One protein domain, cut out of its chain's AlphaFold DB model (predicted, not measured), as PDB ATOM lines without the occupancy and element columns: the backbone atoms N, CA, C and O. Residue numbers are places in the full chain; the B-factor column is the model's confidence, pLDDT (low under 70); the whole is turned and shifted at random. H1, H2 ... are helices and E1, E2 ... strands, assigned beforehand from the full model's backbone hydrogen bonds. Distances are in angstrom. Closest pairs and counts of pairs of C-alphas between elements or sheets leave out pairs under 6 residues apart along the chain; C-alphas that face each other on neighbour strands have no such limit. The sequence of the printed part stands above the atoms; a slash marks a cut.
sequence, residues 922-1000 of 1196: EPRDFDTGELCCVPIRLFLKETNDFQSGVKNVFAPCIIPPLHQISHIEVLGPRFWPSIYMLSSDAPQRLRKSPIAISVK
ATOM      1  N   GLU A 922     -46.269  37.482  24.115       87.69
ATOM      2  CA  GLU A 922     -46.983  37.292  25.378       87.69
ATOM      3  C   GLU A 922     -46.252  38.008  26.525       87.69
ATOM      4  O   GLU A 922     -45.289  37.472  27.076       87.69
ATOM      5  N   PRO A 923     -46.673  39.220  26.915       87.06
ATOM      6  CA  PRO A 923     -46.146  39.858  28.109       87.06
ATOM      7  C   PRO A 923     -46.720  39.186  29.364       87.06
ATOM      8  O   PRO A 923     -47.937  39.036  29.515       87.06
ATOM      9  N   ARG A 924     -45.836  38.795  30.278       85.56
ATOM     10  CA  ARG A 924     -46.171  38.231  31.588       85.56
ATOM     11  C   ARG A 924     -45.694  39.162  32.683       85.56
ATOM     12  O   ARG A 924     -44.568  39.655  32.602       85.56
ATOM     13  N   ASP A 925     -46.535  39.405  33.678       81.81
ATOM     14  CA  ASP A 925     -46.111  40.168  34.846       81.81
ATOM     15  C   ASP A 925     -45.035  39.377  35.595       81.81
ATOM     16  O   ASP A 925     -45.124  38.157  35.749       81.81
ATOM     17  N   PHE A 926     -43.980  40.067  36.006       78.19
ATOM     18  CA  PHE A 926     -42.829  39.458  36.653       78.19
ATOM     19  C   PHE A 926     -43.196  38.896  38.028       78.19
ATOM     20  O   PHE A 926     -42.743  37.811  38.377       78.19
ATOM     21  N   ASP A 927     -44.023  39.621  38.785       72.25
ATOM     22  CA  ASP A 927     -44.326  39.272  40.173       72.25
ATOM     23  C   ASP A 927     -45.383  38.141  40.267       72.25
ATOM     24  O   ASP A 927     -45.299  37.305  41.162       72.25
ATOM     25  N   THR A 928     -46.356  38.070  39.342       74.62
ATOM     26  CA  THR A 928     -47.428  37.042  39.355       74.62
ATOM     27  C   THR A 928     -47.216  35.900  38.359       74.62
ATOM     28  O   THR A 928     -47.808  34.833  38.505       74.62
ATOM     29  N   GLY A 929     -46.406  36.105  37.317       75.62
ATOM     30  CA  GLY A 929     -46.262  35.165  36.201       75.62
ATOM     31  C   GLY A 929     -47.478  35.098  35.262       75.62
ATOM     32  O   GLY A 929     -47.452  34.333  34.292       75.62
ATOM     33  N   GLU A 930     -48.523  35.891  35.517       83.06
ATOM     34  CA  GLU A 930     -49.757  35.919  34.729       83.06
ATOM     35  C   GLU A 930     -49.622  36.791  33.474       83.06
ATOM     36  O   GLU A 930     -48.805  37.711  33.402       83.06
ATOM     37  N   LEU A 931     -50.439  36.506  32.457       85.06
ATOM     38  CA  LEU A 931     -50.504  37.321  31.241       85.06
ATOM     39  C   LEU A 931     -51.061  38.713  31.549       85.06
ATOM     40  O   LEU A 931     -51.990  38.864  32.337       85.06
ATOM     41  N   CYS A 932     -50.527  39.733  30.884       85.56
ATOM     42  CA  CYS A 932     -50.981  41.110  31.056       85.56
ATOM     43  C   CYS A 932     -51.114  41.842  29.715       85.56
ATOM     44  O   CYS A 932     -50.690  41.350  28.676       85.56
ATOM     45  N   CYS A 933     -51.731  43.025  29.717       88.06
ATOM     46  CA  CYS A 933     -51.783  43.896  28.541       88.06
ATOM     47  C   CYS A 933     -50.756  45.021  28.680       88.06
ATOM     48  O   CYS A 933     -50.746  45.706  29.702       88.06
ATOM     49  N   VAL A 934     -49.927  45.253  27.659       87.69
ATOM     50  CA  VAL A 934     -48.824  46.228  27.708       87.69
ATOM     51  C   VAL A 934     -48.698  46.973  26.378       87.69
ATOM     52  O   VAL A 934     -48.612  46.325  25.335       87.69
ATOM     53  N   PRO A 935     -48.651  48.317  26.363       90.12
ATOM     54  CA  PRO A 935     -48.287  49.047  25.159       90.12
ATOM     55  C   PRO A 935     -46.786  48.906  24.899       90.12
ATOM     56  O   PRO A 935     -45.959  49.131  25.779       90.12
ATOM     57  N   ILE A 936     -46.434  48.557  23.672       89.88
ATOM     58  CA  ILE A 936     -45.059  48.359  23.226       89.88
ATOM     59  C   ILE A 936     -44.790  49.149  21.949       89.88
ATOM     60  O   ILE A 936     -45.698  49.483  21.179       89.88
ATOM     61  N   ARG A 937     -43.515  49.414  21.716       90.06
ATOM     62  CA  ARG A 937     -42.986  50.052  20.522       90.06
ATOM     63  C   ARG A 937     -42.040  49.088  19.828       90.06
ATOM     64  O   ARG A 937     -41.070  48.626  20.420       90.06
ATOM     65  N   LEU A 938     -42.349  48.780  18.577       87.94
ATOM     66  CA  LEU A 938     -41.534  47.941  17.709       87.94
ATOM     67  C   LEU A 938     -40.699  48.843  16.805       87.94
ATOM     68  O   LEU A 938     -41.258  49.707  16.122       87.94
ATOM     69  N   PHE A 939     -39.390  48.617  16.776       86.38
ATOM     70  CA  PHE A 939     -38.482  49.278  15.845       86.38
ATOM     71  C   PHE A 939     -38.175  48.326  14.696       86.38
ATOM     72  O   PHE A 939     -37.601  47.250  14.895       86.38
ATOM     73  N   LEU A 940     -38.588  48.703  13.491       85.06
ATOM     74  CA  LEU A 940     -38.412  47.889  12.294       85.06
ATOM     75  C   LEU A 940     -37.123  48.283  11.572       85.06
ATOM     76  O   LEU A 940     -36.828  49.470  11.420       85.06
ATOM     77  N   LYS A 941     -36.365  47.275  11.140       82.56
ATOM     78  CA  LYS A 941     -35.204  47.442  10.266       82.56
ATOM     79  C   LYS A 941     -35.680  47.839   8.875       82.56
ATOM     80  O   LYS A 941     -36.718  47.364   8.418       82.56
ATOM     81  N   GLU A 942     -34.894  48.676   8.212       77.81
ATOM     82  CA  GLU A 942     -35.102  48.973   6.802       77.81
ATOM     83  C   GLU A 942     -34.848  47.707   5.977       77.81
ATOM     84  O   GLU A 942     -33.818  47.044   6.125       77.81
ATOM     85  N   THR A 943     -35.818  47.342   5.148       69.75
ATOM     86  CA  THR A 943     -35.691  46.276   4.152       69.75
ATOM     87  C   THR A 943     -36.208  46.799   2.816       69.75
ATOM     88  O   THR A 943     -36.918  47.801   2.782       69.75
ATOM     89  N   ASN A 944     -35.889  46.122   1.710       67.94
ATOM     90  CA  ASN A 944     -36.321  46.543   0.368       67.94
ATOM     91  C   ASN A 944     -37.843  46.773   0.263       67.94
ATOM     92  O   ASN A 944     -38.281  47.615  -0.511       67.94
ATOM     93  N   ASP A 945     -38.630  46.046   1.062       66.81
ATOM     94  CA  ASP A 945     -40.093  46.112   1.059       66.81
ATOM     95  C   ASP A 945     -40.665  47.082   2.112       66.81
ATOM     96  O   ASP A 945     -41.807  47.525   1.986       66.81
ATOM     97  N   PHE A 946     -39.909  47.406   3.169       68.19
ATOM     98  CA  PHE A 946     -40.401  48.180   4.310       68.19
ATOM     99  C   PHE A 946     -39.435  49.302   4.697       68.19
ATOM    100  O   PHE A 946     -38.280  49.065   5.051       68.19
ATOM    101  N   GLN A 947     -39.953  50.531   4.736       66.31
ATOM    102  CA  GLN A 947     -39.220  51.674   5.281       66.31
ATOM    103  C   GLN A 947     -38.958  51.486   6.780       66.31
ATOM    104  O   GLN A 947     -39.820  50.983   7.512       66.31
ATOM    105  N   SER A 948     -37.789  51.939   7.248       71.94
ATOM    106  CA  SER A 948     -37.491  51.996   8.681       71.94
ATOM    107  C   SER A 948     -38.598  52.767   9.397       71.94
ATOM    108  O   SER A 948     -38.940  53.888   9.010       71.94
ATOM    109  N   GLY A 949     -39.172  52.173  10.436       77.44
ATOM    110  CA  GLY A 949     -40.359  52.729  11.060       77.44
ATOM    111  C   GLY A 949     -40.548  52.267  12.490       77.44
ATOM    112  O   GLY A 949     -40.053  51.223  12.919       77.44
ATOM    113  N   VAL A 950     -41.307  53.070  13.228       83.56
ATOM    114  CA  VAL A 950     -41.676  52.808  14.615       83.56
ATOM    115  C   VAL A 950     -43.161  52.476  14.662       83.56
ATOM    116  O   VAL A 950     -44.000  53.310  14.319       83.56
ATOM    117  N   LYS A 951     -43.505  51.263  15.107       84.38
ATOM    118  CA  LYS A 951     -44.900  50.816  15.228       84.38
ATOM    119  C   LYS A 951     -45.274  50.655  16.697       84.38
ATOM    120  O   LYS A 951     -44.731  49.801  17.393       84.38
ATOM    121  N   ASN A 952     -46.229  51.456  17.164       87.31
ATOM    122  CA  ASN A 952     -46.781  51.329  18.514       87.31
ATOM    123  C   ASN A 952     -47.964  50.350  18.491       87.31
ATOM    124  O   ASN A 952     -48.910  50.541  17.723       87.31
ATOM    125  N   VAL A 953     -47.926  49.312  19.324       87.38
ATOM    126  CA  VAL A 953     -48.981  48.286  19.422       87.38
ATOM    127  C   VAL A 953     -49.244  47.914  20.882       87.38
ATOM    128  O   VAL A 953     -48.418  48.160  21.750       87.38
ATOM    129  N   PHE A 954     -50.405  47.330  21.170       88.19
ATOM    130  CA  PHE A 954     -50.707  46.758  22.486       88.19
ATOM    131  C   PHE A 954     -50.502  45.246  22.440       88.19
ATOM    132  O   PHE A 954     -51.160  44.574  21.650       88.19
ATOM    133  N   ALA A 955     -49.618  44.722  23.285       86.50
ATOM    134  CA  ALA A 955     -49.433  43.294  23.496       86.50
ATOM    135  C   ALA A 955     -50.426  42.775  24.561       86.50
ATOM    136  O   ALA A 955     -50.734  43.538  25.483       86.50
ATOM    137  N   PRO A 956     -50.937  41.529  24.464       88.94
ATOM    138  CA  PRO A 956     -50.521  40.470  23.538       88.94
ATOM    139  C   PRO A 956     -50.925  40.711  22.075       88.94
ATOM    140  O   PRO A 956     -52.092  40.948  21.761       88.94
ATOM    141  N   CYS A 957     -49.959  40.638  21.157       88.44
ATOM    142  CA  CYS A 957     -50.183  40.890  19.732       88.44
ATOM    143  C   CYS A 957     -49.279  40.042  18.839       88.44
ATOM    144  O   CYS A 957     -48.222  39.580  19.261       88.44
ATOM    145  N   ILE A 958     -49.698  39.875  17.582       88.06
ATOM    146  CA  ILE A 958     -48.865  39.259  16.549       88.06
ATOM    147  C   ILE A 958     -47.838  40.292  16.100       88.06
ATOM    148  O   ILE A 958     -48.203  41.421  15.762       88.06
ATOM    149  N   ILE A 959     -46.569  39.901  16.114       86.69
ATOM    150  CA  ILE A 959     -45.467  40.731  15.636       86.69
ATOM    151  C   ILE A 959     -45.106  40.374  14.185       86.69
ATOM    152  O   ILE A 959     -45.358  39.247  13.746       86.69
ATOM    153  N   PRO A 960     -44.525  41.319  13.421       84.81
ATOM    154  CA  PRO A 960     -43.947  41.031  12.109       84.81
ATOM    155  C   PRO A 960     -42.860  39.940  12.174       84.81
ATOM    156  O   PRO A 960     -42.426  39.562  13.266       84.81
ATOM    157  N   PRO A 961     -42.396  39.418  11.021       81.56
ATOM    158  CA  PRO A 961     -41.284  38.471  10.981       81.56
ATOM    159  C   PRO A 961     -40.079  38.954  11.800       81.56
ATOM    160  O   PRO A 961     -39.667  40.107  11.690       81.56
ATOM    161  N   LEU A 962     -39.478  38.055  12.585       79.69
ATOM    162  CA  LEU A 962     -38.414  38.398  13.541       79.69
ATOM    163  C   LEU A 962     -37.201  39.083  12.895       79.69
ATOM    164  O   LEU A 962     -36.612  39.973  13.496       79.69
ATOM    165  N   HIS A 963     -36.859  38.720  11.654       79.31
ATOM    166  CA  HIS A 963     -35.738  39.321  10.924       79.31
ATOM    167  C   HIS A 963     -35.947  40.812  10.602       79.31
ATOM    168  O   HIS A 963     -34.968  41.530  10.408       79.31
ATOM    169  N   GLN A 964     -37.199  41.284  10.580       79.88
ATOM    170  CA  GLN A 964     -37.545  42.690  10.349       79.88
ATOM    171  C   GLN A 964     -37.478  43.528  11.630       79.88
ATOM    172  O   GLN A 964     -37.516  44.752  11.556       79.88
ATOM    173  N   ILE A 965     -37.398  42.908  12.809       82.69
ATOM    174  CA  ILE A 965     -37.417  43.622  14.088       82.69
ATOM    175  C   ILE A 965     -35.976  43.881  14.536       82.69
ATOM    176  O   ILE A 965     -35.125  42.991  14.511       82.69
ATOM    177  N   SER A 966     -35.690  45.119  14.933       82.44
ATOM    178  CA  SER A 966     -34.422  45.490  15.574       82.44
ATOM    179  C   SER A 966     -34.502  45.266  17.080       82.44
ATOM    180  O   SER A 966     -33.791  44.416  17.615       82.44
ATOM    181  N   HIS A 967     -35.425  45.957  17.747       82.94
ATOM    182  CA  HIS A 967     -35.684  45.811  19.174       82.94
ATOM    183  C   HIS A 967     -37.129  46.160  19.540       82.94
ATOM    184  O   HIS A 967     -37.865  46.796  18.776       82.94
ATOM    185  N   ILE A 968     -37.544  45.701  20.720       85.44
ATOM    186  CA  ILE A 968     -38.870  45.938  21.301       85.44
ATOM    187  C   ILE A 968     -38.703  46.779  22.564       85.44
ATOM    188  O   ILE A 968     -37.956  46.394  23.462       85.44
ATOM    189  N   GLU A 969     -39.437  47.883  22.668       85.06
ATOM    190  CA  GLU A 969     -39.482  48.712  23.876       85.06
ATOM    191  C   GLU A 969     -40.857  48.647  24.540       85.06
ATOM    192  O   GLU A 969     -41.893  48.806  23.892       85.06
ATOM    193  N   VAL A 970     -40.879  48.457  25.856       84.88
ATOM    194  CA  VAL A 970     -42.103  48.564  26.659       84.88
ATOM    195  C   VAL A 970     -42.393  50.031  26.958       84.88
ATOM    196  O   VAL A 970     -41.572  50.729  27.557       84.88
ATOM    197  N   LEU A 971     -43.577  50.494  26.555       76.88
ATOM    198  CA  LEU A 971     -44.043  51.858  26.765       76.88
ATOM    199  C   LEU A 971     -44.988  51.965  27.969       76.88
ATOM    200  O   LEU A 971     -45.632  51.011  28.405       76.88
ATOM    201  N   GLY A 972     -45.147  53.199  28.440       72.44
ATOM    202  CA  GLY A 972     -46.245  53.607  29.307       72.44
ATOM    203  C   GLY A 972     -45.830  53.924  30.746       72.44
ATOM    204  O   GLY A 972     -44.881  53.352  31.278       72.44
ATOM    205  N   PRO A 973     -46.568  54.825  31.421       70.94
ATOM    206  CA  PRO A 973     -46.245  55.247  32.781       70.94
ATOM    207  C   PRO A 973     -46.462  54.140  33.819       70.94
ATOM    208  O   PRO A 973     -45.895  54.244  34.898       70.94
ATOM    209  N   ARG A 974     -47.237  53.092  33.488       79.38
ATOM    210  CA  ARG A 974     -47.624  51.989  34.392       79.38
ATOM    211  C   ARG A 974     -46.626  50.847  34.482       79.38
ATOM    212  O   ARG A 974     -46.672  50.082  35.434       79.38
ATOM    213  N   PHE A 975     -45.769  50.698  33.481       78.62
ATOM    214  CA  PHE A 975     -44.748  49.662  33.452       78.62
ATOM    215  C   PHE A 975     -43.372  50.312  33.515       78.62
ATOM    216  O   PHE A 975     -43.204  51.517  33.285       78.62
ATOM    217  N   TRP A 976     -42.380  49.517  33.885       75.19
ATOM    218  CA  TRP A 976     -40.997  49.951  33.802       75.19
ATOM    219  C   TRP A 976     -40.490  49.857  32.357       75.19
ATOM    220  O   TRP A 976     -40.726  48.837  31.702       75.19
ATOM    221  N   PRO A 977     -39.794  50.896  31.853       75.38
ATOM    222  CA  PRO A 977     -39.230  50.857  30.515       75.38
ATOM    223  C   PRO A 977     -38.213  49.715  30.440       75.38
ATOM    224  O   PRO A 977     -37.356  49.553  31.311       75.38
ATOM    225  N   SER A 978     -38.358  48.882  29.419       71.88
ATOM    226  CA  SER A 978     -37.477  47.746  29.163       71.88
ATOM    227  C   SER A 978     -37.289  47.586  27.663       71.88
ATOM    228  O   SER A 978     -38.233  47.771  26.895       71.88
ATOM    229  N   ILE A 979     -36.051  47.283  27.272       75.94
ATOM    230  CA  ILE A 979     -35.635  47.095  25.885       75.94
ATOM    231  C   ILE A 979     -35.268  45.625  25.710       75.94
ATOM    232  O   ILE A 979     -34.455  45.094  26.467       75.94
ATOM    233  N   TYR A 980     -35.870  44.975  24.719       74.69
ATOM    234  CA  TYR A 980     -35.611  43.586  24.366       74.69
ATOM    235  C   TYR A 980     -34.986  43.517  22.978       74.69
ATOM    236  O   TYR A 980     -35.601  43.920  21.990       74.69
ATOM    237  N   MET A 981     -33.771  42.975  22.914       66.88
ATOM    238  CA  MET A 981     -33.106  42.618  21.663       66.88
ATOM    239  C   MET A 981     -33.479  41.177  21.319       66.88
ATOM    240  O   MET A 981     -33.239  40.267  22.113       66.88
ATOM    241  N   LEU A 982     -34.079  40.964  20.152       67.25
ATOM    242  CA  LEU A 982     -34.352  39.622  19.642       67.25
ATOM    243  C   LEU A 982     -33.086  39.127  18.933       67.25
ATOM    244  O   LEU A 982     -32.689  39.701  17.919       67.25
ATOM    245  N   SER A 983     -32.425  38.095  19.464       56.41
ATOM    246  CA  SER A 983     -31.312  37.461  18.751       56.41
ATOM    247  C   SER A 983     -31.844  36.699  17.533       56.41
ATOM    248  O   SER A 983     -32.842  35.981  17.612       56.41
ATOM    249  N   SER A 984     -31.176  36.860  16.388       52.25
ATOM    250  CA  SER A 984     -31.514  36.186  15.126       52.25
ATOM    251  C   SER A 984     -31.389  34.662  15.194       52.25
ATOM    252  O   SER A 984     -32.028  33.965  14.409       52.25
ATOM    253  N   ASP A 985     -30.608  34.154  16.149       45.72
ATOM    254  CA  ASP A 985     -30.160  32.757  16.216       45.72
ATOM    255  C   ASP A 985     -31.086  31.859  17.045       45.72
ATOM    256  O   ASP A 985     -30.710  30.762  17.460       45.72
ATOM    257  N   ALA A 986     -32.312  32.311  17.307       45.59
ATOM    258  CA  ALA A 986     -33.326  31.507  17.968       45.59
ATOM    259  C   ALA A 986     -33.541  30.182  17.190       45.59
ATOM    260  O   ALA A 986     -34.024  30.224  16.052       45.59
ATOM    261  N   PRO A 987     -33.201  28.999  17.754       42.97
ATOM    262  CA  PRO A 987     -33.379  27.713  17.078       42.97
ATOM    263  C   PRO A 987     -34.812  27.521  16.574       42.97
ATOM    264  O   PRO A 987     -35.759  27.979  17.205       42.97
ATOM    265  N   GLN A 988     -34.993  26.759  15.487       46.66
ATOM    266  CA  GLN A 988     -36.302  26.442  14.880       46.66
ATOM    267  C   GLN A 988     -37.369  25.960  15.895       46.66
ATOM    268  O   GLN A 988     -38.561  26.142  15.662       46.66
ATOM    269  N   ARG A 989     -36.954  25.411  17.048       41.31
ATOM    270  CA  ARG A 989     -37.826  25.047  18.183       41.31
ATOM    271  C   ARG A 989     -38.555  26.247  18.815       41.31
ATOM    272  O   ARG A 989     -39.710  26.102  19.198       41.31
ATOM    273  N   LEU A 990     -37.939  27.432  18.847       43.91
ATOM    274  CA  LEU A 990     -38.543  28.677  19.349       43.91
ATOM    275  C   LEU A 990     -39.639  29.240  18.428       43.91
ATOM    276  O   LEU A 990     -40.388  30.107  18.857       43.91
ATOM    277  N   ARG A 991     -39.788  28.742  17.188       52.84
ATOM    278  CA  ARG A 991     -40.894  29.146  16.294       52.84
ATOM    279  C   ARG A 991     -42.245  28.527  16.669       52.84
ATOM    280  O   ARG A 991     -43.273  28.946  16.140       52.84
ATOM    281  N   LYS A 992     -42.253  27.519  17.554       57.78
ATOM    282  CA  LYS A 992     -43.472  26.827  18.018       57.78
ATOM    283  C   LYS A 992     -43.906  27.243  19.435       57.78
ATOM    284  O   LYS A 992     -45.080  27.085  19.781       57.78
ATOM    285  N   SER A 993     -43.003  27.808  20.241       65.69
ATOM    286  CA  SER A 993     -43.311  28.361  21.566       65.69
ATOM    287  C   SER A 993     -43.687  29.851  21.482       65.69
ATOM    288  O   SER A 993     -43.293  30.534  20.539       65.69
ATOM    289  N   PRO A 994     -44.498  30.380  22.420       68.81
ATOM    290  CA  PRO A 994     -44.807  31.806  22.443       68.81
ATOM    291  C   PRO A 994     -43.567  32.619  22.822       68.81
ATOM    292  O   PRO A 994     -42.758  32.188  23.648       68.81
ATOM    293  N   ILE A 995     -43.460  33.830  22.277       77.25
ATOM    294  CA  ILE A 995     -42.409  34.772  22.662       77.25
ATOM    295  C   ILE A 995     -42.874  35.453  23.947       77.25
ATOM    296  O   ILE A 995     -43.618  36.433  23.914       77.25
ATOM    297  N   ALA A 996     -42.479  34.891  25.087       79.25
ATOM    298  CA  ALA A 996     -42.823  35.436  26.391       79.25
ATOM    299  C   ALA A 996     -41.842  36.548  26.794       79.25
ATOM    300  O   ALA A 996     -40.630  36.335  26.825       79.25
ATOM    301  N   ILE A 997     -42.369  37.726  27.131       80.31
ATOM    302  CA  ILE A 997     -41.595  38.840  27.692       80.31
ATOM    303  C   ILE A 997     -42.040  39.065  29.132       80.31
ATOM    304  O   ILE A 997     -43.224  39.228  29.395       80.31
ATOM    305  N   SER A 998     -41.102  39.131  30.070       80.25
ATOM    306  CA  SER A 998     -41.414  39.473  31.460       80.25
ATOM    307  C   SER A 998     -41.441  40.987  31.639       80.25
ATOM    308  O   SER A 998     -40.437  41.647  31.408       80.25
ATOM    309  N   VAL A 999     -42.556  41.560  32.074       80.50
ATOM    310  CA  VAL A 999     -42.682  42.995  32.364       80.50
ATOM    311  C   VAL A 999     -42.939  43.203  33.847       80.50
ATOM    312  O   VAL A 999     -43.601  42.388  34.469       80.50
ATOM    313  N   LYS A1000     -42.442  44.300  34.426       80.00
ATOM    314  CA  LYS A1000     -42.769  44.665  35.811       80.00
ATOM    315  C   LYS A1000     -43.674  45.886  35.832       80.00
ATOM    316  O   LYS A1000     -43.330  46.928  35.255       80.00
TER     317      LYS A1000
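AT A GLANCE: This is residues 922 to 1000 of the 1196 residues of the protein "Anaphase-promoting complex subunit 1" of Compsopogon caeruleus (UniProt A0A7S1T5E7). A strongly twisted antiparallel sheet of four strands, E3 E2 E4 E5, makes the main body, and a small parallel pair, E1 and E6, brings the beginning and the end of the printed part side by side near one end of it. Between E5 and E6 the backbone makes a loop away from the sheet, with the short helix H1 at its far part. The printed part has 79 residues, with six named strands and one named helix in the order E1 E2 E3 E4 E5 H1 E6; the class is mostly strand, though under half of the residues are in named elements. The whole is compact, with a radius of gyration of the C-alphas of 12.9 A, and flat, spanning 41 by 31 by 17 A.

IN THESE COORDINATES: Find C-alpha 922 at (-46.983, 37.292, 25.378), where E1 begins; it runs over residues 922 to 925, 9.9 A. Next come E2, residues 934 to 940, 18.7 A, and E3, residues 949 to 955, 18.1 A. E4 takes residues 965 to 970, 14.3 A, beginning at C-alpha 965 at (-37.417, 43.622, 14.088). E5 is short, residues 979 to 981, 6.7 A, and H1 has residues 988 to 991, 5.5 A. E6, residues 995 to 999, 12.7 A, ends at C-alpha 999 at (-42.682, 42.995, 32.364).

HOW THE PARTS SIT: Look first at the hairpin E2 and E3, antiparallel at 154 degrees, where N 936 and O 953 are 2.8 A apart, within hydrogen-bond range. On to E4: E2 and E4 are antiparallel at 156 degrees, with N 937 and O 969 at 2.8 A. E4 and E5 form the second hairpin, antiparallel at 156 degrees, with N 980 and O 968 at 2.8 A. E3 and E5 are the edge strands. Then turn to E1 and E6, parallel at 27 degrees, with N 924 and O 997 at 2.8 A. The closest C-alphas of E1 and E3 are those of Pro 923 and Ala 955, 6.6 A apart; those of E4 and E6 are Val 970 and Val 999, 8.0 A apart. E2 and E6 are only just apart, at 8.4 A. H1 is not on the sheet, and it is too short for any O i to N i+4 pair; its one O i to N i+3 pair is within range.

THE WHOLE: The C-alphas farthest apart are those of Thr 928 and Asn 944, 41.6 A. The printed part has no cut. No link is long, and the link from H1 to E6 is tight. Mean pLDDT of the printed part is 76.1; look for values under 70 at residues 943 to 947 and 981 to 994.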